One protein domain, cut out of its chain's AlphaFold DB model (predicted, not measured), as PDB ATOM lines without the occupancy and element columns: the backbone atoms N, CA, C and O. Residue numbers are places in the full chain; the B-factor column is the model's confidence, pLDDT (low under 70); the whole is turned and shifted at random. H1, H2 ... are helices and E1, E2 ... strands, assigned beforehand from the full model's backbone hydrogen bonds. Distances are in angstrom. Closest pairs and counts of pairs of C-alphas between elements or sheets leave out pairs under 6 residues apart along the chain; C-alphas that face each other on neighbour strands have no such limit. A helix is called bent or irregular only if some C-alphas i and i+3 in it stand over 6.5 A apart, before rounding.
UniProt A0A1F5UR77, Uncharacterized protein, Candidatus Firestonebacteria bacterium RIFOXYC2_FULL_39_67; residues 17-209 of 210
ATOM      1  N   SER A  17     149.052 156.399  85.166       89.19
ATOM      2  CA  SER A  17     149.868 155.435  85.912       89.19
ATOM      3  C   SER A  17     149.283 154.021  85.866       89.19
ATOM      4  O   SER A  17     149.986 153.074  85.522       89.19
ATOM      5  N   ILE A  18     147.977 153.890  86.109       91.31
ATOM      6  CA  ILE A  18     147.263 152.609  86.053       91.31
ATOM      7  C   ILE A  18     147.210 152.088  84.614       91.31
ATOM      8  O   ILE A  18     147.463 150.909  84.393       91.31
ATOM      9  N   LYS A  19     146.967 152.948  83.611       93.25
ATOM     10  CA  LYS A  19     147.027 152.535  82.194       93.25
ATOM     11  C   LYS A  19     148.395 151.955  81.839       93.25
ATOM     12  O   LYS A  19     148.465 150.878  81.256       93.25
ATOM     13  N   LEU A  20     149.475 152.644  82.202       91.50
ATOM     14  CA  LEU A  20     150.835 152.182  81.932       91.50
ATOM     15  C   LEU A  20     151.136 150.875  82.660       91.50
ATOM     16  O   LEU A  20     151.748 149.992  82.073       91.50
ATOM     17  N   GLN A  21     150.658 150.701  83.889       90.56
ATOM     18  CA  GLN A  21     150.844 149.447  84.608       90.56
ATOM     19  C   GLN A  21     150.030 148.287  84.020       90.56
ATOM     20  O   GLN A  21     150.516 147.158  83.994       90.56
ATOM     21  N   LEU A  22     148.817 148.542  83.526       91.75
ATOM     22  CA  LEU A  22     148.020 147.537  82.820       91.75
ATOM     23  C   LEU A  22     148.695 147.126  81.501       91.75
ATOM     24  O   LEU A  22     148.735 145.940  81.188       91.75
ATOM     25  N   LEU A  23     149.277 148.079  80.760       92.75
ATOM     26  CA  LEU A  23     150.029 147.812  79.523       92.75
ATOM     27  C   LEU A  23     151.339 147.065  79.784       92.75
ATOM     28  O   LEU A  23     151.643 146.078  79.118       92.75
ATOM     29  N   PHE A  24     152.107 147.538  80.761       91.00
ATOM     30  CA  PHE A  24     153.438 147.051  81.093       91.00
ATOM     31  C   PHE A  24     153.432 146.294  82.419       91.00
ATOM     32  O   PHE A  24     154.320 146.497  83.242       91.00
ATOM     33  N   GLY A  25     152.453 145.412  82.651       86.62
ATOM     34  CA  GLY A  25     152.383 144.579  83.863       86.62
ATOM     35  C   GLY A  25     153.676 143.784  84.110       86.62
ATOM     36  O   GLY A  25     154.548 143.739  83.243       86.62
ATOM     37  N   LYS A  26     153.842 143.137  85.277       86.12
ATOM     38  CA  LYS A  26     155.154 142.578  85.695       86.12
ATOM     39  C   LYS A  26     155.804 141.719  84.619       86.12
ATOM     40  O   LYS A  26     156.990 141.865  84.354       86.12
ATOM     41  N   ASN A  27     155.023 140.859  83.973       87.81
ATOM     42  CA  ASN A  27     155.536 139.965  82.940       87.81
ATOM     43  C   ASN A  27     156.020 140.740  81.707       87.81
ATOM     44  O   ASN A  27     157.100 140.454  81.209       87.81
ATOM     45  N   ALA A  28     155.260 141.739  81.250       90.19
ATOM     46  CA  ALA A  28     155.656 142.579  80.123       90.19
ATOM     47  C   ALA A  28     156.900 143.413  80.465       90.19
ATOM     48  O   ALA A  28     157.832 143.442  79.674       90.19
ATOM     49  N   SER A  29     156.960 144.008  81.663       90.75
ATOM     50  CA  SER A  29     158.143 144.739  82.146       90.75
ATOM     51  C   SER A  29     159.391 143.859  82.205       90.75
ATOM     52  O   SER A  29     160.451 144.260  81.737       90.75
ATOM     53  N   VAL A  30     159.277 142.651  82.767       91.12
ATOM     54  CA  VAL A  30     160.400 141.706  82.884       91.12
ATOM     55  C   VAL A  30     160.854 141.230  81.510       91.12
ATOM     56  O   VAL A  30     162.053 141.203  81.257       91.12
ATOM     57  N   LEU A  31     159.923 140.889  80.613       93.19
ATOM     58  CA  LEU A  31     160.257 140.500  79.242       93.19
ATOM     59  C   LEU A  31     160.940 141.635  78.490       93.19
ATOM     60  O   LEU A  31     161.912 141.393  77.791       93.19
ATOM     61  N   LEU A  32     160.455 142.862  78.652       93.69
ATOM     62  CA  LEU A  32     160.992 144.032  77.978       93.69
ATOM     63  C   LEU A  32     162.374 144.418  78.523       93.69
ATOM     64  O   LEU A  32     163.267 144.735  77.745       93.69
ATOM     65  N   PHE A  33     162.590 144.301  79.835       93.88
ATOM     66  CA  PHE A  33     163.913 144.444  80.442       93.88
ATOM     67  C   PHE A  33     164.880 143.347  79.984       93.88
ATOM     68  O   PHE A  33     165.999 143.648  79.582       93.88
ATOM     69  N   ALA A  34     164.456 142.079  80.004       93.00
ATOM     70  CA  ALA A  34     165.274 140.971  79.517       93.00
ATOM     71  C   ALA A  34     165.626 141.168  78.039       93.00
ATOM     72  O   ALA A  34     166.777 141.006  77.652       93.00
ATOM     73  N   PHE A  35     164.655 141.586  77.232       93.50
ATOM     74  CA  PHE A  35     164.879 141.897  75.834       93.50
ATOM     75  C   PHE A  35     165.906 143.020  75.677       93.50
ATOM     76  O   PHE A  35     166.865 142.825  74.949       93.50
ATOM     77  N   ALA A  36     165.792 144.120  76.424       92.88
ATOM     78  CA  ALA A  36     166.789 145.190  76.408       92.88
ATOM     79  C   ALA A  36     168.197 144.708  76.796       92.88
ATOM     80  O   ALA A  36     169.161 145.068  76.151       92.88
ATOM     81  N   VAL A  37     168.338 143.862  77.819       91.94
ATOM     82  CA  VAL A  37     169.661 143.380  78.257       91.94
ATOM     83  C   VAL A  37     170.282 142.391  77.266       91.94
ATOM     84  O   VAL A  37     171.502 142.349  77.111       91.94
ATOM     85  N   PHE A  38     169.462 141.559  76.621       90.06
ATOM     86  CA  PHE A  38     169.949 140.460  75.791       90.06
ATOM     87  C   PHE A  38     169.945 140.754  74.286       90.06
ATOM     88  O   PHE A  38     170.598 140.010  73.557       90.06
ATOM     89  N   LEU A  39     169.289 141.816  73.808       85.69
ATOM     90  CA  LEU A  39     169.144 142.106  72.375       85.69
ATOM     91  C   LEU A  39     170.497 142.309  71.687       85.69
ATOM     92  O   LEU A  39     170.808 141.569  70.750       85.69
ATOM     93  N   VAL A  40     171.331 143.228  72.176       79.56
ATOM     94  CA  VAL A  40     172.677 143.450  71.622       79.56
ATOM     95  C   VAL A  40     173.577 142.214  71.716       79.56
ATOM     96  O   VAL A  40     174.075 141.782  70.671       79.56
ATOM     97  N   PRO A  41     173.780 141.584  72.891       83.44
ATOM     98  CA  PRO A  41     174.611 140.388  72.980       83.44
ATOM     99  C   PRO A  41     174.134 139.282  72.037       83.44
ATOM    100  O   PRO A  41     174.939 138.737  71.285       83.44
ATOM    101  N   MET A  42     172.830 138.984  72.011       86.25
ATOM    102  CA  MET A  42     172.277 137.954  71.127       86.25
ATOM    103  C   MET A  42     172.528 138.271  69.654       86.25
ATOM    104  O   MET A  42     172.897 137.371  68.903       86.25
ATOM    105  N   TYR A  43     172.360 139.526  69.238       84.25
ATOM    106  CA  TYR A  43     172.615 139.933  67.860       84.25
ATOM    107  C   TYR A  43     174.089 139.768  67.470       84.25
ATOM    108  O   TYR A  43     174.386 139.143  66.450       84.25
ATOM    109  N   TYR A  44     175.020 140.247  68.301       84.56
ATOM    110  CA  TYR A  44     176.454 140.085  68.044       84.56
ATOM    111  C   TYR A  44     176.874 138.613  68.008       84.56
ATOM    112  O   TYR A  44     177.580 138.203  67.085       84.56
ATOM    113  N   PHE A  45     176.408 137.800  68.961       86.44
ATOM    114  CA  PHE A  45     176.668 136.358  68.965       86.44
ATOM    115  C   PHE A  45     176.074 135.668  67.730       86.44
ATOM    116  O   PHE A  45     176.712 134.787  67.153       86.44
ATOM    117  N   ALA A  46     174.882 136.073  67.286       86.62
ATOM    118  CA  ALA A  46     174.258 135.520  66.089       86.62
ATOM    119  C   ALA A  46     175.032 135.879  64.812       86.62
ATOM    120  O   ALA A  46     175.221 135.013  63.960       86.62
ATOM    121  N   ILE A  47     175.513 137.115  64.666       85.31
ATOM    122  CA  ILE A  47     176.311 137.509  63.495       85.31
ATOM    123  C   ILE A  47     177.672 136.816  63.487       85.31
ATOM    124  O   ILE A  47     178.067 136.290  62.445       85.31
ATOM    125  N   GLY A  48     178.356 136.783  64.632       87.94
ATOM    126  CA  GLY A  48     179.695 136.202  64.759       87.94
ATOM    127  C   GLY A  48     179.734 134.671  64.726       87.94
ATOM    128  O   GLY A  48     180.792 134.095  64.498       87.94
ATOM    129  N   SER A  49     178.605 133.993  64.944       91.00
ATOM    130  CA  SER A  49     178.537 132.532  64.864       91.00
ATOM    131  C   SER A  49     178.669 132.046  63.417       91.00
ATOM    132  O   SER A  49     177.943 132.495  62.534       91.00
ATOM    133  N   GLU A  50     179.518 131.054  63.162       94.56
ATOM    134  CA  GLU A  50     179.553 130.346  61.870       94.56
ATOM    135  C   GLU A  50     178.437 129.291  61.756       94.56
ATOM    136  O   GLU A  50     178.038 128.892  60.663       94.56
ATOM    137  N   ASN A  51     177.877 128.857  62.888       95.44
ATOM    138  CA  ASN A  51     176.877 127.799  62.934       95.44
ATOM    139  C   ASN A  51     175.466 128.349  62.659       95.44
ATOM    140  O   ASN A  51     174.899 129.090  63.470       95.44
ATOM    141  N   ILE A  52     174.868 127.923  61.541       93.25
ATOM    142  CA  ILE A  52     173.516 128.320  61.116       93.25
ATOM    143  C   ILE A  52     172.432 127.981  62.150       93.25
ATOM    144  O   ILE A  52     171.509 128.770  62.345       93.25
ATOM    145  N   ALA A  53     172.557 126.859  62.865       94.62
ATOM    146  CA  ALA A  53     171.581 126.450  63.871       94.62
ATOM    147  C   ALA A  53     171.546 127.432  65.053       94.62
ATOM    148  O   ALA A  53     170.471 127.770  65.544       94.62
ATOM    149  N   ILE A  54     172.710 127.955  65.457       90.94
ATOM    150  CA  ILE A  54     172.819 128.969  66.517       90.94
ATOM    151  C   ILE A  54     172.151 130.279  66.078       90.94
ATOM    152  O   ILE A  54     171.413 130.880  66.857       90.94
ATOM    153  N   LYS A  55     172.340 130.699  64.817       91.31
ATOM    154  CA  LYS A  55     171.670 131.896  64.272       91.31
ATOM    155  C   LYS A  55     170.157 131.752  64.324       91.31
ATOM    156  O   LYS A  55     169.466 132.642  64.812       91.31
ATOM    157  N   ILE A  56     169.654 130.618  63.835       92.44
ATOM    158  CA  ILE A  56     168.224 130.311  63.808       92.44
ATOM    159  C   ILE A  56     167.648 130.319  65.230       92.44
ATOM    160  O   ILE A  56     166.611 130.940  65.459       92.44
ATOM    161  N   LEU A  57     168.337 129.705  66.196       93.69
ATOM    162  CA  LEU A  57     167.922 129.699  67.599       93.69
ATOM    163  C   LEU A  57     167.777 131.120  68.167       93.69
ATOM    164  O   LEU A  57     166.744 131.437  68.756       93.69
ATOM    165  N   PHE A  58     168.773 131.990  67.972       91.38
ATOM    166  CA  PHE A  58     168.710 133.368  68.469       91.38
ATOM    167  C   PHE A  58     167.613 134.198  67.790       91.38
ATOM    168  O   PHE A  58     166.928 134.962  68.471       91.38
ATOM    169  N   TRP A  59     167.376 134.006  66.490       89.06
ATOM    170  CA  TRP A  59     166.248 134.634  65.796       89.06
ATOM    171  C   TRP A  59     164.895 134.183  66.359       89.06
ATOM    172  O   TRP A  59     164.016 135.017  66.580       89.06
ATOM    173  N   PHE A  60     164.723 132.891  66.654       93.56
ATOM    174  CA  PHE A  60     163.501 132.403  67.300       93.56
ATOM    175  C   PHE A  60     163.321 132.963  68.711       93.56
ATOM    176  O   PHE A  60     162.204 133.330  69.073       93.56
ATOM    177  N   LEU A  61     164.398 133.087  69.492       91.69
ATOM    178  CA  LEU A  61     164.346 133.739  70.802       91.69
ATOM    179  C   LEU A  61     163.911 135.209  70.679       91.69
ATOM    180  O   LEU A  61     163.032 135.641  71.421       91.69
ATOM    181  N   TYR A  62     164.452 135.951  69.706       89.56
ATOM    182  CA  TYR A  62     164.057 137.336  69.426       89.56
ATOM    183  C   TYR A  62     162.561 137.450  69.099       89.56
ATOM    184  O   TYR A  62     161.845 138.256  69.699       89.56
ATOM    185  N   LEU A  63     162.065 136.598  68.195       91.94
ATOM    186  CA  LEU A  63     160.642 136.541  67.855       91.94
ATOM    187  C   LEU A  63     159.779 136.165  69.065       91.94
ATOM    188  O   LEU A  63     158.699 136.728  69.237       91.94
ATOM    189  N   GLY A  64     160.261 135.266  69.924       93.31
ATOM    190  CA  GLY A  64     159.598 134.885  71.169       93.31
ATOM    191  C   GLY A  64     159.441 136.059  72.138       93.31
ATOM    192  O   GLY A  64     158.337 136.293  72.636       93.31
ATOM    193  N   PHE A  65     160.505 136.838  72.361       91.44
ATOM    194  CA  PHE A  65     160.437 138.054  73.181       91.44
ATOM    195  C   PHE A  65     159.456 139.073  72.600       91.44
ATOM    196  O   PHE A  65     158.583 139.561  73.321       91.44
ATOM    197  N   LEU A  66     159.550 139.350  71.297       90.88
ATOM    198  CA  LEU A  66     158.672 140.303  70.624       90.88
ATOM    199  C   LEU A  66     157.199 139.878  70.715       90.88
ATOM    200  O   LEU A  66     156.349 140.681  71.097       90.88
ATOM    201  N   ALA A  67     156.897 138.608  70.434       94.50
ATOM    202  CA  ALA A  67     155.551 138.058  70.562       94.50
ATOM    203  C   ALA A  67     155.033 138.155  72.004       94.50
ATOM    204  O   ALA A  67     153.881 138.537  72.220       94.50
ATOM    205  N   GLY A  68     155.883 137.874  72.996       93.19
ATOM    206  CA  GLY A  68     155.550 138.012  74.413       93.19
ATOM    207  C   GLY A  68     155.212 139.452  74.814       93.19
ATOM    208  O   GLY A  68     154.219 139.676  75.509       93.19
ATOM    209  N   ILE A  69     155.986 140.432  74.336       91.69
ATOM    210  CA  ILE A  69     155.730 141.863  74.566       91.69
ATOM    211  C   ILE A  69     154.407 142.280  73.909       91.69
ATOM    212  O   ILE A  69     153.558 142.869  74.579       91.69
ATOM    213  N   ILE A  70     154.190 141.927  72.636       93.50
ATOM    214  CA  ILE A  70     152.950 142.237  71.902       93.50
ATOM    215  C   ILE A  70     151.737 141.637  72.616       93.50
ATOM    216  O   ILE A  70     150.737 142.323  72.825       93.50
ATOM    217  N   PHE A  71     151.827 140.374  73.037       94.69
ATOM    218  CA  PHE A  71     150.765 139.705  73.781       94.69
ATOM    219  C   PHE A  71     150.481 140.394  75.124       94.69
ATOM    220  O   PHE A  71     149.317 140.589  75.482       94.69
ATOM    221  N   GLY A  72     151.528 140.805  75.848       91.69
ATOM    222  CA  GLY A  72     151.408 141.565  77.093       91.69
ATOM    223  C   GLY A  72     150.666 142.889  76.901       91.69
ATOM    224  O   GLY A  72     149.691 143.149  77.604       91.69
ATOM    225  N   VAL A  73     151.062 143.674  75.895       92.50
ATOM    226  CA  VAL A  73     150.418 144.950  75.547       92.50
ATOM    227  C   VAL A  73     148.968 144.737  75.110       92.50
ATOM    228  O   VAL A  73     148.076 145.438  75.584       92.50
ATOM    229  N   TYR A  74     148.703 143.743  74.256       94.75
ATOM    230  CA  TYR A  74     147.350 143.403  73.808       94.75
ATOM    231  C   TYR A  74     146.427 143.060  74.984       94.75
ATOM    232  O   TYR A  74     145.307 143.571  75.076       94.75
ATOM    233  N   ARG A  75     146.910 142.238  75.925       92.81
ATOM    234  CA  ARG A  75     146.186 141.938  77.163       92.81
ATOM    235  C   ARG A  75     145.943 143.208  77.982       92.81
ATOM    236  O   ARG A  75     144.814 143.432  78.403       92.81
ATOM    237  N   GLY A  76     146.950 144.063  78.137       92.94
ATOM    238  CA  GLY A  76     146.814 145.336  78.846       92.94
ATOM    239  C   GLY A  76     145.759 146.264  78.240       92.94
ATOM    240  O   GLY A  76     144.976 146.866  78.969       92.94
ATOM    241  N   ILE A  77     145.665 146.337  76.908       95.19
ATOM    242  CA  ILE A  77     144.622 147.106  76.207       95.19
ATOM    243  C   ILE A  77     143.229 146.538  76.506       95.19
ATOM    244  O   ILE A  77     142.300 147.298  76.794       95.19
ATOM    245  N   LYS A  78     143.076 145.209  76.459       94.25
ATOM    246  CA  LYS A  78     141.813 144.540  76.805       94.25
ATOM    247  C   LYS A  78     141.399 144.867  78.240       94.25
ATOM    248  O   LYS A  78     140.238 145.183  78.484       94.25
ATOM    249  N   ASP A  79     142.352 144.838  79.158       92.81
ATOM    250  CA  ASP A  79     142.127 145.110  80.571       92.81
ATOM    251  C   ASP A  79     141.735 146.580  80.789       92.81
ATOM    252  O   ASP A  79     140.718 146.858  81.421       92.81
ATOM    253  N   ILE A  80     142.438 147.528  80.159       94.81
ATOM    254  CA  ILE A  80     142.062 148.953  80.144       94.81
ATOM    255  C   ILE A  80     140.626 149.142  79.652       94.81
ATOM    256  O   ILE A  80     139.882 149.932  80.230       94.81
ATOM    257  N   ASN A  81     140.211 148.425  78.605       96.12
ATOM    258  CA  ASN A  81     138.844 148.508  78.103       96.12
ATOM    259  C   ASN A  81     137.816 148.044  79.152       96.12
ATOM    260  O   ASN A  81     136.777 148.684  79.305       96.12
ATOM    261  N   ILE A  82     138.114 146.986  79.912       94.62
ATOM    262  CA  ILE A  82     137.255 146.504  81.007       94.62
ATOM    263  C   ILE A  82     137.218 147.517  82.159       94.62
ATOM    264  O   ILE A  82     136.142 147.825  82.666       94.62
ATOM    265  N   PHE A  83     138.349 148.111  82.544       92.75
ATOM    266  CA  PHE A  83     138.365 149.156  83.577       92.75
ATOM    267  C   PHE A  83     137.654 150.440  83.150       92.75
ATOM    268  O   PHE A  83     137.071 151.126  83.985       92.75
ATOM    269  N   LYS A  84     137.687 150.772  81.858       94.38
ATOM    270  CA  LYS A  84     137.061 151.983  81.331       94.38
ATOM    271  C   LYS A  84     135.555 151.795  81.186       94.38
ATOM    272  O   LYS A  84     134.786 152.625  81.655       94.38
ATOM    273  N   ASN A  85     135.145 150.706  80.543       95.44
ATOM    274  CA  ASN A  85     133.773 150.508  80.077       95.44
ATOM    275  C   ASN A  85     133.000 149.448  80.874       95.44
ATOM    276  O   ASN A  85     131.809 149.261  80.649       95.44
ATOM    277  N   GLY A  86     133.654 148.735  81.790       93.44
ATOM    278  CA  GLY A  86     133.003 147.724  82.614       93.44
ATOM    279  C   GLY A  86     132.121 148.326  83.703       93.44
ATOM    280  O   GLY A  86     132.323 149.463  84.137       93.44
ATOM    281  N   ILE A  87     131.178 147.527  84.179       92.44
ATOM    282  CA  ILE A  87     130.383 147.773  85.381       92.44
ATOM    283  C   ILE A  87     131.003 147.010  86.559       92.44
ATOM    284  O   ILE A  87     131.579 145.940  86.353       92.44
ATOM    285  N   CYS A  88     130.901 147.550  87.778       90.88
ATOM    286  CA  CYS A  88     131.193 146.767  88.983       90.88
ATOM    287  C   CYS A  88     129.989 145.932  89.343       90.88
ATOM    288  O   CYS A  88     128.876 146.450  89.408       90.88
ATOM    289  N   VAL A  89     130.240 144.685  89.693       91.50
ATOM    290  CA  VAL A  89     129.257 143.825  90.328       91.50
ATOM    291  C   VAL A  89     129.885 143.166  91.543       91.50
ATOM    292  O   VAL A  89     131.063 142.804  91.529       91.50
ATOM    293  N   ALA A  90     129.090 143.031  92.600       92.06
ATOM    294  CA  ALA A  90     129.453 142.195  93.729       92.06
ATOM    295  C   ALA A  90     129.450 140.734  93.272       92.06
ATOM    296  O   ALA A  90     128.542 140.294  92.553       92.06
ATOM    297  N   SER A  91     130.472 139.990  93.670       93.25
ATOM    298  CA  SER A  91     130.590 138.572  93.370       93.25
ATOM    299  C   SER A  91     130.787 137.767  94.642       93.25
ATOM    300  O   SER A  91     131.426 138.228  95.576       93.25
ATOM    301  N   THR A  92     130.240 136.560  94.682       94.50
ATOM    302  CA  THR A  92     130.371 135.645  95.821       94.50
ATOM    303  C   THR A  92     131.151 134.413  95.397       94.50
ATOM    304  O   THR A  92     130.900 133.867  94.318       94.50
ATOM    305  N   ILE A  93     132.061 133.938  96.244       95.12
ATOM    306  CA  ILE A  93     132.783 132.685  96.001       95.12
ATOM    307  C   ILE A  93     131.796 131.519  96.137       95.12
ATOM    308  O   ILE A  93     131.233 131.303  97.207       95.12
ATOM    309  N   ILE A  94     131.583 130.769  95.054       96.56
ATOM    310  CA  ILE A  94     130.705 129.584  95.042       96.56
ATOM    311  C   ILE A  94     131.478 128.276  95.165       96.56
ATOM    312  O   ILE A  94     130.953 127.297  95.684       96.56
ATOM    313  N   GLU A  95     132.721 128.252  94.692       96.00
ATOM    314  CA  GLU A  95     133.566 127.068  94.734       96.00
ATOM    315  C   GLU A  95     135.011 127.475  94.991       96.00
ATOM    316  O   GLU A  95     135.502 128.488  94.484       96.00
ATOM    317  N   LYS A  96     135.693 126.655  95.782       94.31
ATOM    318  CA  LYS A  96     137.088 126.836  96.141       94.31
ATOM    319  C   LYS A  96     137.740 125.474  96.258       94.31
ATOM    320  O   LYS A  96     137.294 124.634  97.034       94.31
ATOM    321  N   TYR A  97     138.837 125.295  95.542       94.06
ATOM    322  CA  TYR A  97     139.666 124.106  95.666       94.06
ATOM    323  C   TYR A  97     141.131 124.448  95.427       94.06
ATOM    324  O   TYR A  97     141.478 125.451  94.799       94.06
ATOM    325  N   THR A  98     142.002 123.604  95.962       94.19
ATOM    326  CA  THR A  98     143.438 123.674  95.714       94.19
ATOM    327  C   THR A  98     143.797 122.538  94.775       94.19
ATOM    328  O   THR A  98     143.462 121.386  95.038       94.19
ATOM    329  N   VAL A  99     144.474 122.862  93.681       93.19
ATOM    330  CA  VAL A  99     145.115 121.871  92.825       93.19
ATOM    331  C   VAL A  99     146.545 121.734  93.323       93.19
ATOM    332  O   VAL A  99     147.333 122.677  93.221       93.19
ATOM    333  N   GLU A 100     146.864 120.591  93.925       91.75
ATOM    334  CA  GLU A 100     148.239 120.282  94.305       91.75
ATOM    335  C   GLU A 100     149.092 120.148  93.044       91.75
ATOM    336  O   GLU A 100     148.702 119.503  92.067       91.75
ATOM    337  N   GLY A 101     150.245 120.814  93.049       85.56
ATOM    338  CA  GLY A 101     151.222 120.650  91.990       85.56
ATOM    339  C   GLY A 101     151.793 119.234  92.028       85.56
ATOM    340  O   GLY A 101     151.989 118.654  93.093       85.56
ATOM    341  N   SER A 102     152.063 118.646  90.865       84.88
ATOM    342  CA  SER A 102     152.810 117.387  90.810       84.88
ATOM    343  C   SER A 102     154.281 117.654  91.159       84.88
ATOM    344  O   SER A 102     154.947 118.437  90.477       84.88
ATOM    345  N   GLY A 103     154.792 117.022  92.221       85.06
ATOM    346  CA  GLY A 103     156.183 117.161  92.670       85.06
ATOM    347  C   GLY A 103     156.473 118.495  93.368       85.06
ATOM    348  O   GLY A 103     155.732 118.905  94.250       85.06
ATOM    349  N   ASP A 104     157.551 119.170  92.960       81.19
ATOM    350  CA  ASP A 104     158.031 120.444  93.538       81.19
ATOM    351  C   ASP A 104     157.317 121.686  92.955       81.19
ATOM    352  O   ASP A 104     157.768 122.825  93.077       81.19
ATOM    353  N   SER A 105     156.201 121.479  92.245       80.81
ATOM    354  CA  SER A 105     155.423 122.578  91.677       80.81
ATOM    355  C   SER A 105     154.497 123.193  92.727       80.81
ATOM    356  O   SER A 105     153.844 122.497  93.504       80.81
ATOM    357  N   ALA A 106     154.436 124.527  92.755       85.62
ATOM    358  CA  ALA A 106     153.584 125.251  93.692       85.62
ATOM    359  C   ALA A 106     152.108 124.862  93.502       85.62
ATOM    360  O   ALA A 106     151.612 124.797  92.374       85.62
ATOM    361  N   SER A 107     151.394 124.645  94.608       88.94
ATOM    362  CA  SER A 107     149.953 124.410  94.573       88.94
ATOM    363  C   SER A 107     149.217 125.648  94.054       88.94
ATOM    364  O   SER A 107     149.614 126.790  94.292       88.94
ATOM    365  N   ILE A 108     148.135 125.435  93.307       90.94
ATOM    366  CA  ILE A 108     147.332 126.505  92.708       90.94
ATOM    367  C   ILE A 108     145.997 126.553  93.441       90.94
ATOM    368  O   ILE A 108     145.255 125.571  93.438       90.94
ATOM    369  N   ARG A 109     145.651 127.699  94.040       91.00
ATOM    370  CA  ARG A 109     144.285 127.915  94.529       91.00
ATOM    371  C   ARG A 109     143.419 128.355  93.363       91.00
ATOM    372  O   ARG A 109     143.770 129.270  92.616       91.00
ATOM    373  N   VAL A 110     142.274 127.706  93.238       93.12
ATOM    374  CA  VAL A 110     141.240 128.051  92.278       93.12
ATOM    375  C   VAL A 110     140.018 128.537  93.043       93.12
ATOM    376  O   VAL A 110     139.531 127.856  93.946       93.12
ATOM    377  N   LEU A 111     139.537 129.718  92.669       93.50
ATOM    378  CA  LEU A 111     138.321 130.338  93.178       93.50
ATOM    379  C   LEU A 111     137.346 130.511  92.015       93.50
ATOM    380  O   LEU A 111     137.727 130.989  90.943       93.50
ATOM    381  N   ILE A 112     136.091 130.124  92.214       95.44
ATOM    382  CA  ILE A 112     135.018 130.372  91.253       95.44
ATOM    383  C   ILE A 112     134.062 131.381  91.868       95.44
ATOM    384  O   ILE A 112     133.419 131.116  92.882       95.44
ATOM    385  N   PHE A 113     133.972 132.537  91.223       95.25
ATOM    386  CA  PHE A 113     133.101 133.632  91.620       95.25
ATOM    387  C   PHE A 113     131.808 133.580  90.823       95.25
ATOM    388  O   PHE A 113     131.858 133.432  89.604       95.25
ATOM    389  N   ALA A 114     130.667 133.747  91.487       96.69
ATOM    390  CA  ALA A 114     129.378 133.963  90.845       96.69
ATOM    391  C   ALA A 114     128.928 135.412  91.027       96.69
ATOM    392  O   ALA A 114     129.066 135.982  92.105       96.69
ATOM    393  N   TYR A 115     128.370 136.002  89.976       95.62
ATOM    394  CA  TYR A 115     127.840 137.367  89.988       95.62
ATOM    395  C   TYR A 115     126.632 137.471  89.059       95.62
ATOM    396  O   TYR A 115     126.411 136.612  88.200       95.62
ATOM    397  N   LYS A 116     125.816 138.512  89.241       95.75
ATOM    398  CA  LYS A 116     124.602 138.734  88.447       95.75
ATOM    399  C   LYS A 116     124.712 140.009  87.625       95.75
ATOM    400  O   LYS A 116     125.045 141.061  88.154       95.75
ATOM    401  N   VAL A 117     124.359 139.913  86.348       95.38
ATOM    402  CA  VAL A 117     124.241 141.052  85.430       95.38
ATOM    403  C   VAL A 117     122.882 140.958  84.751       95.38
ATOM    404  O   VAL A 117     122.560 139.932  84.156       95.38
ATOM    405  N   ASN A 118     122.061 142.007  84.866       94.38
ATOM    406  CA  ASN A 118     120.710 142.061  84.286       94.38
ATOM    407  C   ASN A 118     119.842 140.833  84.638       94.38
ATOM    408  O   ASN A 118     119.155 140.273  83.789       94.38
ATOM    409  N   GLY A 119     119.924 140.364  85.887       94.12
ATOM    410  CA  GLY A 119     119.170 139.205  86.381       94.12
ATOM    411  C   GLY A 119     119.724 137.831  85.978       94.12
ATOM    412  O   GLY A 119     119.283 136.827  86.534       94.12
ATOM    413  N   LYS A 120     120.717 137.760  85.083       96.94
ATOM    414  CA  LYS A 120     121.383 136.511  84.694       96.94
ATOM    415  C   LYS A 120     122.645 136.286  85.527       96.94
ATOM    416  O   LYS A 120     123.435 137.207  85.725       96.94
ATOM    417  N   THR A 121     122.827 135.058  86.008       97.12
ATOM    418  CA  THR A 121     124.016 134.649  86.768       97.12
ATOM    419  C   THR A 121     125.140 134.233  85.822       97.12
ATOM    420  O   THR A 121     124.914 133.482  84.872       97.12
ATOM    421  N   TYR A 122     126.348 134.694  86.117       97.06
ATOM    422  CA  TYR A 122     127.590 134.357  85.431       97.06
ATOM    423  C   TYR A 122     128.605 133.838  86.444       97.06
ATOM    424  O   TYR A 122     128.497 134.123  87.639       97.06
ATOM    425  N   SER A 123     129.595 133.089  85.961       96.44
ATOM    426  CA  SER A 123     130.723 132.648  86.772       96.44
ATOM    427  C   SER A 123     132.055 133.055  86.153       96.44
ATOM    428  O   SER A 123     132.200 133.139  84.932       96.44
ATOM    429  N   HIS A 124     133.038 133.336  87.004       95.06
ATOM    430  CA  HIS A 124     134.403 133.627  86.592       95.06
ATOM    431  C   HIS A 124     135.383 132.802  87.420       95.06
ATOM    432  O   HIS A 124     135.351 132.817  88.650       95.06
ATOM    433  N   LYS A 125     136.247 132.062  86.722       94.25
ATOM    434  CA  LYS A 125     137.290 131.242  87.331       94.25
ATOM    435  C   LYS A 125     138.550 132.079  87.498       94.25
ATOM    436  O   LYS A 125     139.125 132.535  86.514       94.25
ATOM    437  N   TYR A 126     139.002 132.202  88.735       90.19
ATOM    438  CA  TYR A 126     140.256 132.837  89.095       90.19
ATOM    439  C   TYR A 126     141.222 131.794  89.655       90.19
ATOM    440  O   TYR A 126     140.842 130.938  90.451       90.19
ATOM    441  N   SER A 127     142.480 131.844  89.228       89.00
ATOM    442  CA  SER A 127     143.513 130.906  89.666       89.00
ATOM    443  C   SER A 127     144.791 131.652  89.995       89.00
ATOM    444  O   SER A 127     145.270 132.427  89.163       89.00
ATOM    445  N   TYR A 128     145.369 131.386  91.163       85.25
ATOM    446  CA  TYR A 128     146.640 131.973  91.570       85.25
ATOM    447  C   TYR A 128     147.527 130.942  92.286       85.25
ATOM    448  O   TYR A 128     147.013 130.054  92.972       85.25
ATOM    449  N   PRO A 129     148.861 131.018  92.114       83.31
ATOM    450  CA  PRO A 129     149.780 130.132  92.818       83.31
ATOM    451  C   PRO A 129     149.785 130.470  94.313       83.31
ATOM    452  O   PRO A 129     149.882 131.641  94.668       83.31
ATOM    453  N   ILE A 130     149.709 129.462  95.179       81.19
ATOM    454  CA  ILE A 130     149.890 129.613  96.623       81.19
ATOM    455  C   ILE A 130     151.394 129.543  96.897       81.19
ATOM    456  O   ILE A 130     151.980 128.464  96.935       81.19
ATOM    457  N   SER A 131     152.054 130.689  97.077       71.94
ATOM    458  CA  SER A 131     153.406 130.666  97.656       71.94
ATOM    459  C   SER A 131     153.325 130.465  99.175       71.94
ATOM    460  O   SER A 131     152.414 131.001  99.805       71.94
ATOM    461  N   LEU A 132     154.298 129.765  99.775       56.84
ATOM    462  CA  LEU A 132     154.394 129.526 101.231       56.84
ATOM    463  C   LEU A 132     154.302 130.809 102.083       56.84
ATOM    464  O   LEU A 132     153.960 130.753 103.259       56.84
ATOM    465  N   THR A 133     154.600 131.968 101.494       53.19
ATOM    466  CA  THR A 133     154.618 133.282 102.149       53.19
ATOM    467  C   THR A 133     153.383 134.142 101.861       53.19
ATOM    468  O   THR A 133     153.271 135.247 102.393       53.19
ATOM    469  N   GLN A 134     152.442 133.679 101.032       62.25
ATOM    470  CA  GLN A 134     151.243 134.447 100.698       62.25
ATOM    471  C   GLN A 134     150.127 134.213 101.711       62.25
ATOM    472  O   GLN A 134     149.640 133.099 101.903       62.25
ATOM    473  N   ASN A 135     149.671 135.309 102.313       65.06
ATOM    474  CA  ASN A 135     148.477 135.316 103.141       65.06
ATOM    475  C   ASN A 135     147.237 135.140 102.247       65.06
ATOM    476  O   ASN A 135     146.719 136.110 101.698       65.06
ATOM    477  N   THR A 136     146.790 133.892 102.086       67.88
ATOM    478  CA  THR A 136     145.598 133.525 101.294       67.88
ATOM    479  C   THR A 136     144.298 134.095 101.852       67.88
ATOM    480  O   THR A 136     143.296 134.093 101.144       67.88
ATOM    481  N   LYS A 137     144.322 134.615 103.085       71.88
ATOM    482  CA  LYS A 137     143.163 135.241 103.720       71.88
ATOM    483  C   LYS A 137     142.704 136.498 102.985       71.88
ATOM    484  O   LYS A 137     141.516 136.663 102.797       71.88
ATOM    485  N   LEU A 138     143.627 137.276 102.410       69.12
ATOM    486  CA  LEU A 138     143.299 138.560 101.773       69.12
ATOM    487  C   LEU A 138     142.289 138.488 100.613       69.12
ATOM    488  O   LEU A 138     141.718 139.513 100.286       69.12
ATOM    489  N   LEU A 139     142.109 137.328  99.972       70.25
ATOM    490  CA  LEU A 139     141.140 137.125  98.875       70.25
ATOM    491  C   LEU A 139     139.855 136.416  99.338       70.25
ATOM    492  O   LEU A 139     139.055 135.965  98.522       70.25
ATOM    493  N   GLU A 140     139.749 136.159 100.638       77.88
ATOM    494  CA  GLU A 140     138.691 135.365 101.270       77.88
ATOM    495  C   GLU A 140     138.154 136.040 102.534       77.88
ATOM    496  O   GLU A 140     137.333 135.457 103.241       77.88
ATOM    497  N   ASP A 141     138.658 137.237 102.838       76.94
ATOM    498  CA  ASP A 141     138.307 137.996 104.030       76.94
ATOM    499  C   ASP A 141     136.924 138.646 103.862       76.94
ATOM    500  O   ASP A 141     136.192 138.790 104.845       76.94
ATOM    501  N   ASP A 142     136.532 138.967 102.623       79.06
ATOM    502  CA  ASP A 142     135.233 139.546 102.304       79.06
ATOM    503  C   ASP A 142     134.253 138.507 101.728       79.06
ATOM    504  O   ASP A 142     134.583 137.653 100.906       79.06
ATOM    505  N   ILE A 143     132.993 138.591 102.167       83.94
ATOM    506  CA  ILE A 143     131.892 137.727 101.688       83.94
ATOM    507  C   ILE A 143     131.587 138.001 100.206       83.94
ATOM    508  O   ILE A 143     131.152 137.113  99.469       83.94
ATOM    509  N   GLU A 144     131.803 139.246  99.785       89.75
ATOM    510  CA  GLU A 144     131.552 139.732  98.439       89.75
ATOM    511  C   GLU A 144     132.802 140.426  97.908       89.75
ATOM    512  O   GLU A 144     133.324 141.322  98.563       89.75
ATOM    513  N   GLU A 145     133.228 140.065  96.704       88.31
ATOM    514  CA  GLU A 145     134.427 140.579  96.042       88.31
ATOM    515  C   GLU A 145     134.047 141.406  94.801       88.31
ATOM    516  O   GLU A 145     133.168 140.983  94.031       88.31
ATOM    517  N   PRO A 146     134.678 142.569  94.553       88.88
ATOM    518  CA  PRO A 146     134.357 143.408  93.406       88.88
ATOM    519  C   PRO A 146     134.910 142.818  92.099       88.88
ATOM    520  O   PRO A 146     136.121 142.716  91.880       88.88
ATOM    521  N   ILE A 147     134.006 142.499  91.171       91.81
ATOM    522  CA  ILE A 147     134.348 142.102  89.800       91.81
ATOM    523  C   ILE A 147     133.958 143.209  88.826       91.81
ATOM    524  O   ILE A 147     132.851 143.745  88.871       91.81
ATOM    525  N   LEU A 148     134.867 143.526  87.905       92.88
ATOM    526  CA  LEU A 148     134.586 144.369  86.749       92.88
ATOM    527  C   LEU A 148     134.264 143.499  85.544       92.88
ATOM    528  O   LEU A 148     135.087 142.681  85.144       92.88
ATOM    529  N   CYS A 149     133.110 143.707  84.920       93.94
ATOM    530  CA  CYS A 149     132.724 143.000  83.700       93.94
ATOM    531  C   CYS A 149     132.140 143.952  82.655       93.94
ATOM    532  O   CYS A 149     131.570 144.988  82.995       93.94
ATOM    533  N   LEU A 150     132.250 143.611  81.371       95.25
ATOM    534  CA  LEU A 150     131.595 144.380  80.307       95.25
ATOM    535  C   LEU A 150     130.098 144.061  80.266       95.25
ATOM    536  O   LEU A 150     129.721 142.896  80.243       95.25
ATOM    537  N   GLN A 151     129.241 145.081  80.198       93.50
ATOM    538  CA  GLN A 151     127.787 144.878  80.180       93.50
ATOM    539  C   GLN A 151     127.315 144.072  78.955       93.50
ATOM    540  O   GLN A 151     126.435 143.225  79.076       93.50
ATOM    541  N   GLU A 152     127.927 144.303  77.791       95.12
ATOM    542  CA  GLU A 152     127.628 143.597  76.533       95.12
ATOM    543  C   GLU A 152     128.247 142.192  76.459       95.12
ATOM    544  O   GLU A 152     127.859 141.370  75.632       95.12
ATOM    545  N   SER A 153     129.247 141.914  77.297       96.00
ATOM    546  CA  SER A 153     129.998 140.655  77.312       96.00
ATOM    547  C   SER A 153     130.392 140.306  78.753       96.00
ATOM    548  O   SER A 153     131.578 140.418  79.089       96.00
ATOM    549  N   PRO A 154     129.438 139.940  79.636       94.94
ATOM    550  CA  PRO A 154     129.718 139.753  81.062       94.94
ATOM    551  C   PRO A 154     130.777 138.685  81.343       94.94
ATOM    552  O   PRO A 154     131.516 138.805  82.309       94.94
ATOM    553  N   GLU A 155     130.938 137.702  80.454       94.94
ATOM    554  CA  GLU A 155     131.999 136.693  80.514       94.94
ATOM    555  C   GLU A 155     133.419 137.287  80.483       94.94
ATOM    556  O   GLU A 155     134.372 136.673  80.972       94.94
ATOM    557  N   LYS A 156     133.573 138.503  79.944       94.69
ATOM    558  CA  LYS A 156     134.806 139.292  80.024       94.69
ATOM    559  C   LYS A 156     134.812 140.045  81.351       94.69
ATOM    560  O   LYS A 156     134.570 141.251  81.405       94.69
ATOM    561  N   ALA A 157     135.089 139.288  82.402       94.12
ATOM    562  CA  ALA A 157     135.196 139.761  83.769       94.12
ATOM    563  C   ALA A 157     136.649 139.740  84.250       94.12
ATOM    564  O   ALA A 157     137.435 138.890  83.824       94.12
ATOM    565  N   VAL A 158     136.989 140.656  85.155       91.94
ATOM    566  CA  VAL A 158     138.231 140.617  85.920       91.94
ATOM    567  C   VAL A 158     137.973 141.007  87.370       91.94
ATOM    568  O   VAL A 158     137.260 141.968  87.655       91.94
ATOM    569  N   LEU A 159     138.575 140.253  88.287       90.44
ATOM    570  CA  LEU A 159     138.601 140.569  89.711       90.44
ATOM    571  C   LEU A 159     139.526 141.771  89.944       90.44
ATOM    572  O   LEU A 159     140.693 141.718  89.554       90.44
ATOM    573  N   VAL A 160     139.033 142.847  90.560       86.75
ATOM    574  CA  VAL A 160     139.811 144.093  90.737       86.75
ATOM    575  C   VAL A 160     141.114 143.826  91.495       86.75
ATOM    576  O   VAL A 160     142.197 144.217  91.052       86.75
ATOM    577  N   ASP A 161     141.015 143.025  92.550       81.00
ATOM    578  CA  ASP A 161     142.110 142.705  93.464       81.00
ATOM    579  C   ASP A 161     143.121 141.706  92.886       81.00
ATOM    580  O   ASP A 161     144.221 141.532  93.415       81.00
ATOM    581  N   SER A 162     142.795 141.081  91.749       81.94
ATOM    582  CA  SER A 162     143.728 140.188  91.055       81.94
ATOM    583  C   SER A 162     144.879 140.919  90.373       81.94
ATOM    584  O   SER A 162     145.911 140.311  90.060       81.94
ATOM    585  N   TYR A 163     144.733 142.222  90.125       79.56
ATOM    586  CA  TYR A 163     145.789 142.981  89.486       79.56
ATOM    587  C   TYR A 163     146.946 143.214  90.443       79.56
ATOM    588  O   TYR A 163     146.791 143.653  91.578       79.56
ATOM    589  N   GLN A 164     148.156 143.010  89.926       68.75
ATOM    590  CA  GLN A 164     149.393 143.326  90.645       68.75
ATOM    591  C   GLN A 164     149.473 144.798  91.056       68.75
ATOM    592  O   GLN A 164     150.110 145.099  92.058       68.75
ATOM    593  N   ALA A 165     148.770 145.648  90.302       64.50
ATOM    594  CA  ALA A 165     148.521 147.056  90.565       64.50
ATOM    595  C   ALA A 165     147.809 147.357  91.889       64.50
ATOM    596  O   ALA A 165     147.716 148.522  92.273       64.50
ATOM    597  N   ARG A 166     147.253 146.320  92.545       76.44
ATOM    598  CA  ARG A 166     146.401 146.420  93.739       76.44
ATOM    599  C   ARG A 166     145.545 147.676  93.649       76.44
ATOM    600  O   ARG A 166     145.707 148.608  94.438       76.44
ATOM    601  N   ILE A 167     144.755 147.736  92.579       83.44
ATOM    602  CA  ILE A 167     143.947 148.906  92.269       83.44
ATOM    603  C   ILE A 167     142.867 148.945  93.334       83.44
ATOM    604  O   ILE A 167     142.010 148.074  93.371       83.44
ATOM    605  N   VAL A 168     142.933 149.937  94.208       84.12
ATOM    606  CA  VAL A 168     141.903 150.183  95.207       84.12
ATOM    607  C   VAL A 168     140.936 151.193  94.620       84.12
ATOM    608  O   VAL A 168     141.340 152.184  94.006       84.12
ATOM    609  N   LEU A 169     139.653 150.922  94.788       80.25
ATOM    610  CA  LEU A 169     138.594 151.861  94.462       80.25
ATOM    611  C   LEU A 169     138.349 152.722  95.703       80.25
ATOM    612  O   LEU A 169     138.138 152.176  96.784       80.25
ATOM    613  N   ASP A 170     138.445 154.046  95.569       81.62
ATOM    614  CA  ASP A 170     138.077 154.955  96.660       81.62
ATOM    615  C   ASP A 170     136.549 155.069  96.807       81.62
ATOM    616  O   ASP A 170     135.785 154.520  96.006       81.62
ATOM    617  N   GLU A 171     136.095 155.746  97.864       78.56
ATOM    618  CA  GLU A 171     134.667 155.921  98.171       78.56
ATOM    619  C   GLU A 171     133.919 156.662  97.051       78.56
ATOM    620  O   GLU A 171     132.717 156.480  96.866       78.56
ATOM    621  N   GLU A 172     134.636 157.458  96.257       78.12
ATOM    622  CA  GLU A 172     134.116 158.168  95.094       78.12
ATOM    623  C   GLU A 172     134.209 157.356  93.786       78.12
ATOM    624  O   GLU A 172     133.910 157.875  92.702       78.12
ATOM    625  N   GLY A 173     134.646 156.095  93.860       75.62
ATOM    626  CA  GLY A 173     134.755 155.180  92.728       75.62
ATOM    627  C   GLY A 173     135.912 155.478  91.773       75.62
ATOM    628  O   GLY A 173     135.921 154.965  90.648       75.62
ATOM    629  N   ASN A 174     136.876 156.310  92.173       84.81
ATOM    630  CA  ASN A 174     138.122 156.499  91.444       84.81
ATOM    631  C   ASN A 174     139.093 155.359  91.741       84.81
ATOM    632  O   ASN A 174     139.158 154.810  92.838       84.81
ATOM    633  N   MET A 175     139.908 155.041  90.744       88.19
ATOM    634  CA  MET A 175     140.951 154.034  90.870       88.19
ATOM    635  C   MET A 175     142.229 154.660  91.422       88.19
ATOM    636  O   MET A 175     142.749 155.623  90.854       88.19
ATOM    637  N   ARG A 176     142.768 154.078  92.493       89.00
ATOM    638  CA  ARG A 176     144.059 154.438  93.081       89.00
ATOM    639  C   ARG A 176     144.954 153.212  93.193       89.00
ATOM    640  O   ARG A 176     144.497 152.082  93.299       89.00
ATOM    641  N   MET A 177     146.253 153.456  93.171       87.50
ATOM    642  CA  MET A 177     147.279 152.443  93.392       87.50
ATOM    643  C   MET A 177     147.518 152.268  94.892       87.50
ATOM    644  O   MET A 177     147.748 153.259  95.585       87.50
ATOM    645  N   ASN A 178     147.517 151.034  95.397       84.56
ATOM    646  CA  ASN A 178     147.853 150.772  96.803       84.56
ATOM    647  C   ASN A 178     149.350 151.021  97.089       84.56
ATOM    648  O   ASN A 178     149.729 151.414  98.190       84.56
ATOM    649  N   LYS A 179     150.231 150.807  96.098       85.81
ATOM    650  CA  LYS A 179     151.694 150.934  96.250       85.81
ATOM    651  C   LYS A 179     152.327 151.773  95.132       85.81
ATOM    652  O   LYS A 179     153.155 151.254  94.382       85.81
ATOM    653  N   PRO A 180     152.034 153.084  95.068       85.75
ATOM    654  CA  PRO A 180     152.410 153.924  93.933       85.75
ATOM    655  C   PRO A 180     153.911 153.876  93.616       85.75
ATOM    656  O   PRO A 180     154.285 153.731  92.460       85.75
ATOM    657  N   LEU A 181     154.792 153.927  94.625       88.25
ATOM    658  CA  LEU A 181     156.247 153.972  94.406       88.25
ATOM    659  C   LEU A 181     156.805 152.739  93.678       88.25
ATOM    660  O   LEU A 181     157.582 152.887  92.734       88.25
ATOM    661  N   LEU A 182     156.413 151.532  94.098       83.81
ATOM    662  CA  LEU A 182     156.898 150.288  93.484       83.81
ATOM    663  C   LEU A 182     156.422 150.167  92.032       83.81
ATOM    664  O   LEU A 182     157.121 149.645  91.168       83.81
ATOM    665  N   GLU A 183     155.226 150.670  91.764       82.00
ATOM    666  CA  GLU A 183     154.573 150.546  90.469       82.00
ATOM    667  C   GLU A 183     155.086 151.600  89.490       82.00
ATOM    668  O   GLU A 183     155.330 151.292  88.323       82.00
ATOM    669  N   TYR A 184     155.378 152.811  89.972       87.12
ATOM    670  CA  TYR A 184     156.129 153.801  89.205       87.12
ATOM    671  C   TYR A 184     157.517 153.292  88.836       87.12
ATOM    672  O   TYR A 184     157.926 153.465  87.691       87.12
ATOM    673  N   PHE A 185     158.222 152.618  89.750       88.94
ATOM    674  CA  PHE A 185     159.522 152.022  89.440       88.94
ATOM    675  C   PHE A 185     159.436 151.036  88.267       88.94
ATOM    676  O   PHE A 185     160.267 151.074  87.363       88.94
ATOM    677  N   GLN A 186     158.401 150.197  88.231       86.81
ATOM    678  CA  GLN A 186     158.185 149.254  87.137       86.81
ATOM    679  C   GLN A 186     157.907 149.955  85.792       86.81
ATOM    680  O   GLN A 186     158.431 149.545  84.751       86.81
ATOM    681  N   VAL A 187     157.111 151.027  85.803       88.62
ATOM    682  CA  VAL A 187     156.857 151.840  84.603       88.62
ATOM    683  C   VAL A 187     158.149 152.510  84.131       88.62
ATOM    684  O   VAL A 187     158.468 152.447  82.948       88.62
ATOM    685  N   ILE A 188     158.926 153.089  85.050       91.00
ATOM    686  CA  ILE A 188     160.230 153.698  84.760       91.00
ATOM    687  C   ILE A 188     161.176 152.665  84.143       91.00
ATOM    688  O   ILE A 188     161.779 152.940  83.109       91.00
ATOM    689  N   LEU A 189     161.262 151.463  84.720       91.62
ATOM    690  CA  LEU A 189     162.080 150.374  84.188       91.62
ATOM    691  C   LEU A 189     161.680 150.015  82.753       91.62
ATOM    692  O   LEU A 189     162.551 149.852  81.901       91.62
ATOM    693  N   SER A 190     160.377 149.950  82.468       90.94
ATOM    694  CA  SER A 190     159.875 149.694  81.114       90.94
ATOM    695  C   SER A 190     160.248 150.809  80.135       90.94
ATOM    696  O   SER A 190     160.642 150.529  79.007       90.94
ATOM    697  N   VAL A 191     160.170 152.075  80.557       91.38
ATOM    698  CA  VAL A 191     160.577 153.217  79.724       91.38
ATOM    699  C   VAL A 191     162.081 153.181  79.448       91.38
ATOM    700  O   VAL A 191     162.485 153.321  78.297       91.38
ATOM    701  N   ILE A 192     162.907 152.943  80.470       93.69
ATOM    702  CA  ILE A 192     164.366 152.832  80.321       93.69
ATOM    703  C   ILE A 192     164.717 151.705  79.352       93.69
ATOM    704  O   ILE A 192     165.518 151.905  78.445       93.69
ATOM    705  N   ALA A 193     164.099 150.537  79.509       94.06
ATOM    706  CA  ALA A 193     164.357 149.400  78.640       94.06
ATOM    707  C   ALA A 193     163.886 149.649  77.193       94.06
ATOM    708  O   ALA A 193     164.595 149.275  76.266       94.06
ATOM    709  N   LEU A 194     162.771 150.355  76.968       92.12
ATOM    710  CA  LEU A 194     162.360 150.786  75.623       92.12
ATOM    711  C   LEU A 194     163.383 151.728  74.980       92.12
ATOM    712  O   LEU A 194     163.707 151.572  73.804       92.12
ATOM    713  N   VAL A 195     163.897 152.695  75.745       94.38
ATOM    714  CA  VAL A 195     164.941 153.617  75.278       94.38
ATOM    715  C   VAL A 195     166.229 152.857  74.962       94.38
ATOM    716  O   VAL A 195     166.831 153.112  73.922       94.38
ATOM    717  N   ALA A 196     166.619 151.901  75.808       93.19
ATOM    718  CA  ALA A 196     167.771 151.039  75.566       93.19
ATOM    719  C   ALA A 196     167.598 150.236  74.271       93.19
ATOM    720  O   ALA A 196     168.438 150.349  73.389       93.19
ATOM    721  N   ILE A 197     166.466 149.546  74.084       92.06
ATOM    722  CA  ILE A 197     166.155 148.805  72.848       92.06
ATOM    723  C   ILE A 197     166.236 149.717  71.618       92.06
ATOM    724  O   ILE A 197     166.824 149.345  70.607       92.06
ATOM    725  N   ALA A 198     165.664 150.923  71.687       93.19
ATOM    726  CA  ALA A 198     165.703 151.867  70.574       93.19
ATOM    727  C   ALA A 198     167.138 152.319  70.249       93.19
ATOM    728  O   ALA A 198     167.516 152.362  69.077       93.19
ATOM    729  N   ALA A 199     167.943 152.624  71.273       92.44
ATOM    730  CA  ALA A 199     169.349 152.985  71.111       92.44
ATOM    731  C   ALA A 199     170.168 151.821  70.535       92.44
ATOM    732  O   ALA A 199     170.968 152.013  69.626       92.44
ATOM    733  N   GLU A 200     169.933 150.606  71.017       88.75
ATOM    734  CA  GLU A 200     170.585 149.389  70.544       88.75
ATOM    735  C   GLU A 200     170.278 149.097  69.076       88.75
ATOM    736  O   GLU A 200     171.199 148.909  68.282       88.75
ATOM    737  N   ILE A 201     169.001 149.146  68.685       89.31
ATOM    738  CA  ILE A 201     168.582 149.002  67.287       89.31
ATOM    739  C   ILE A 201     169.261 150.064  66.416       89.31
ATOM    740  O   ILE A 201     169.761 149.752  65.335       89.31
ATOM    741  N   TYR A 202     169.319 151.313  66.888       91.31
ATOM    742  CA  TYR A 202     170.005 152.390  66.178       91.31
ATOM    743  C   TYR A 202     171.496 152.082  65.954       91.31
ATOM    744  O   TYR A 202     171.979 152.202  64.827       91.31
ATOM    745  N   TYR A 203     172.218 151.620  66.981       85.88
ATOM    746  CA  TYR A 203     173.627 151.229  66.846       85.88
ATOM    747  C   TYR A 203     173.824 150.013  65.932       85.88
ATOM    748  O   TYR A 203     174.774 149.983  65.153       85.88
ATOM    749  N   MET A 204     172.916 149.034  65.965       85.69
ATOM    750  CA  MET A 204     172.959 147.880  65.062       85.69
ATOM    751  C   MET A 204     172.864 148.296  63.590       85.69
ATOM    752  O   MET A 204     173.591 147.756  62.751       85.69
ATOM    753  N   PHE A 205     172.014 149.278  63.269       87.44
ATOM    754  CA  PHE A 205     171.939 149.831  61.917       87.44
ATOM    755  C   PHE A 205     173.230 150.542  61.512       87.44
ATOM    756  O   PHE A 205     173.736 150.259  60.432       87.44
ATOM    757  N   GLN A 206     173.798 151.380  62.386       87.56
ATOM    758  CA  GLN A 206     175.060 152.085  62.115       87.56
ATOM    759  C   GLN A 206     176.217 151.124  61.806       87.56
ATOM    760  O   GLN A 206     177.028 151.394  60.931       87.56
ATOM    761  N   ILE A 207     176.284 149.982  62.492       81.38
ATOM    762  CA  ILE A 207     177.327 148.970  62.262       81.38
ATOM    763  C   ILE A 207     177.092 148.193  60.962       81.38
ATOM    764  O   ILE A 207     178.045 147.766  60.314       81.38
ATOM    765  N   SER A 208     175.829 147.989  60.584       79.19
ATOM    766  CA  SER A 208     175.466 147.205  59.398       79.19
ATOM    767  C   SER A 208     175.608 147.983  58.086       79.19
ATOM    768  O   SER A 208     175.674 147.366  57.024       79.19
ATOM    769  N   THR A 209     175.629 149.316  58.140       79.88
ATOM    770  CA  THR A 209     175.804 150.205  56.983       79.88
ATOM    771  C   THR A 209     177.171 150.901  57.058       79.88
ATOM    772  O   THR A 209     177.238 151.992  57.626       79.88
TER     773      THR A 209
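This is residues 17 to 209 of the 210 residues of an uncharacterized protein of Candidatus Firestonebacteria bacterium RIFOXYC2_FULL_39_67 (UniProt A0A1F5UR77). The model has two lobes: an elongated helical lobe, in which the bent helix H2 has its arm H2a between the long helices H3 and H5, and a sheet lobe at the end of H3. In the sheet lobe five strands are curled like part of a barrel, folded so that E3 and E2 face E4 and E5, with E1 as the hinge. The 193 printed residues run H1 H2 H3 E1 E2 E3 H4 E4 E5 E6 E7 H5, of mixed class; the sheet, in the order E3 E2 E1 E4 E5, and the small E6 and E7 hairpin are antiparallel. The whole is loose, with a radius of gyration of the C-alphas of 20.8 A, and spans 64 by 43 by 32 A.

H1 is residues 17 to 23. H2, residues 26 to 48, was assigned as one helix by its hydrogen bonds but is bent, with C-alphas 37 and 40 7.3 A apart; its arms are H2a, residues 26 to 37, and H2b, residues 40 to 48. H3, residues 52 to 85, touches H2a with residues 62 to 73 alone, closest at the C-alphas of Ala 28 and Gly 72, 5.3 A; H2b and H3 form a helical hairpin. H3 only grazes the sheet, with residues 78 to 85. E1, residues 87 to 99, bends by 68 degrees at residue 90. E1, E2 (residues 108 to 117) and E3 (residues 120 to 129) form a meander, each strand the antiparallel neighbour of the one before; N 110 and O 97 are 2.9 A apart and N 111 and O 126 2.8 A, within hydrogen-bond range. H4, residues 136 to 139, only grazes the sheet. E4, residues 145 to 150, pairs with E1, N 89 and O 147 at 2.9 A, and with E5, residues 153 to 159, N 148 and O 158 at 2.9 A. E6, residues 167 to 169, and E7, residues 175 to 177, have N 168 and O 176 at 2.8 A. H5, residues 180 to 208, touches H2a with residues 186 to 197 alone, closest at the C-alphas of Ala 36 and Ile 197, 5.1 A; H3 and H5 are apart. In H1, H2a, H2b, H3 and H5 every O i to N i+4 pair is within hydrogen-bond range; H4 is too short for one.

H1 begins at C-alpha 17 (149.868, 155.435, 85.912). H3 is 49.3 A long, H5 42.1 A and E1 30.7 A. H5 ends at C-alpha 208 (175.466, 147.205, 59.398).

The C-alphas farthest apart, of Glu 50 and Gly 119, are 65.8 A apart. The printed part has no cut and no long link. Residues 48 to 53 stand free. The mean pLDDT of the printed part is 88.6; residues 132 to 136, 138 and 164 to 165 are under 70.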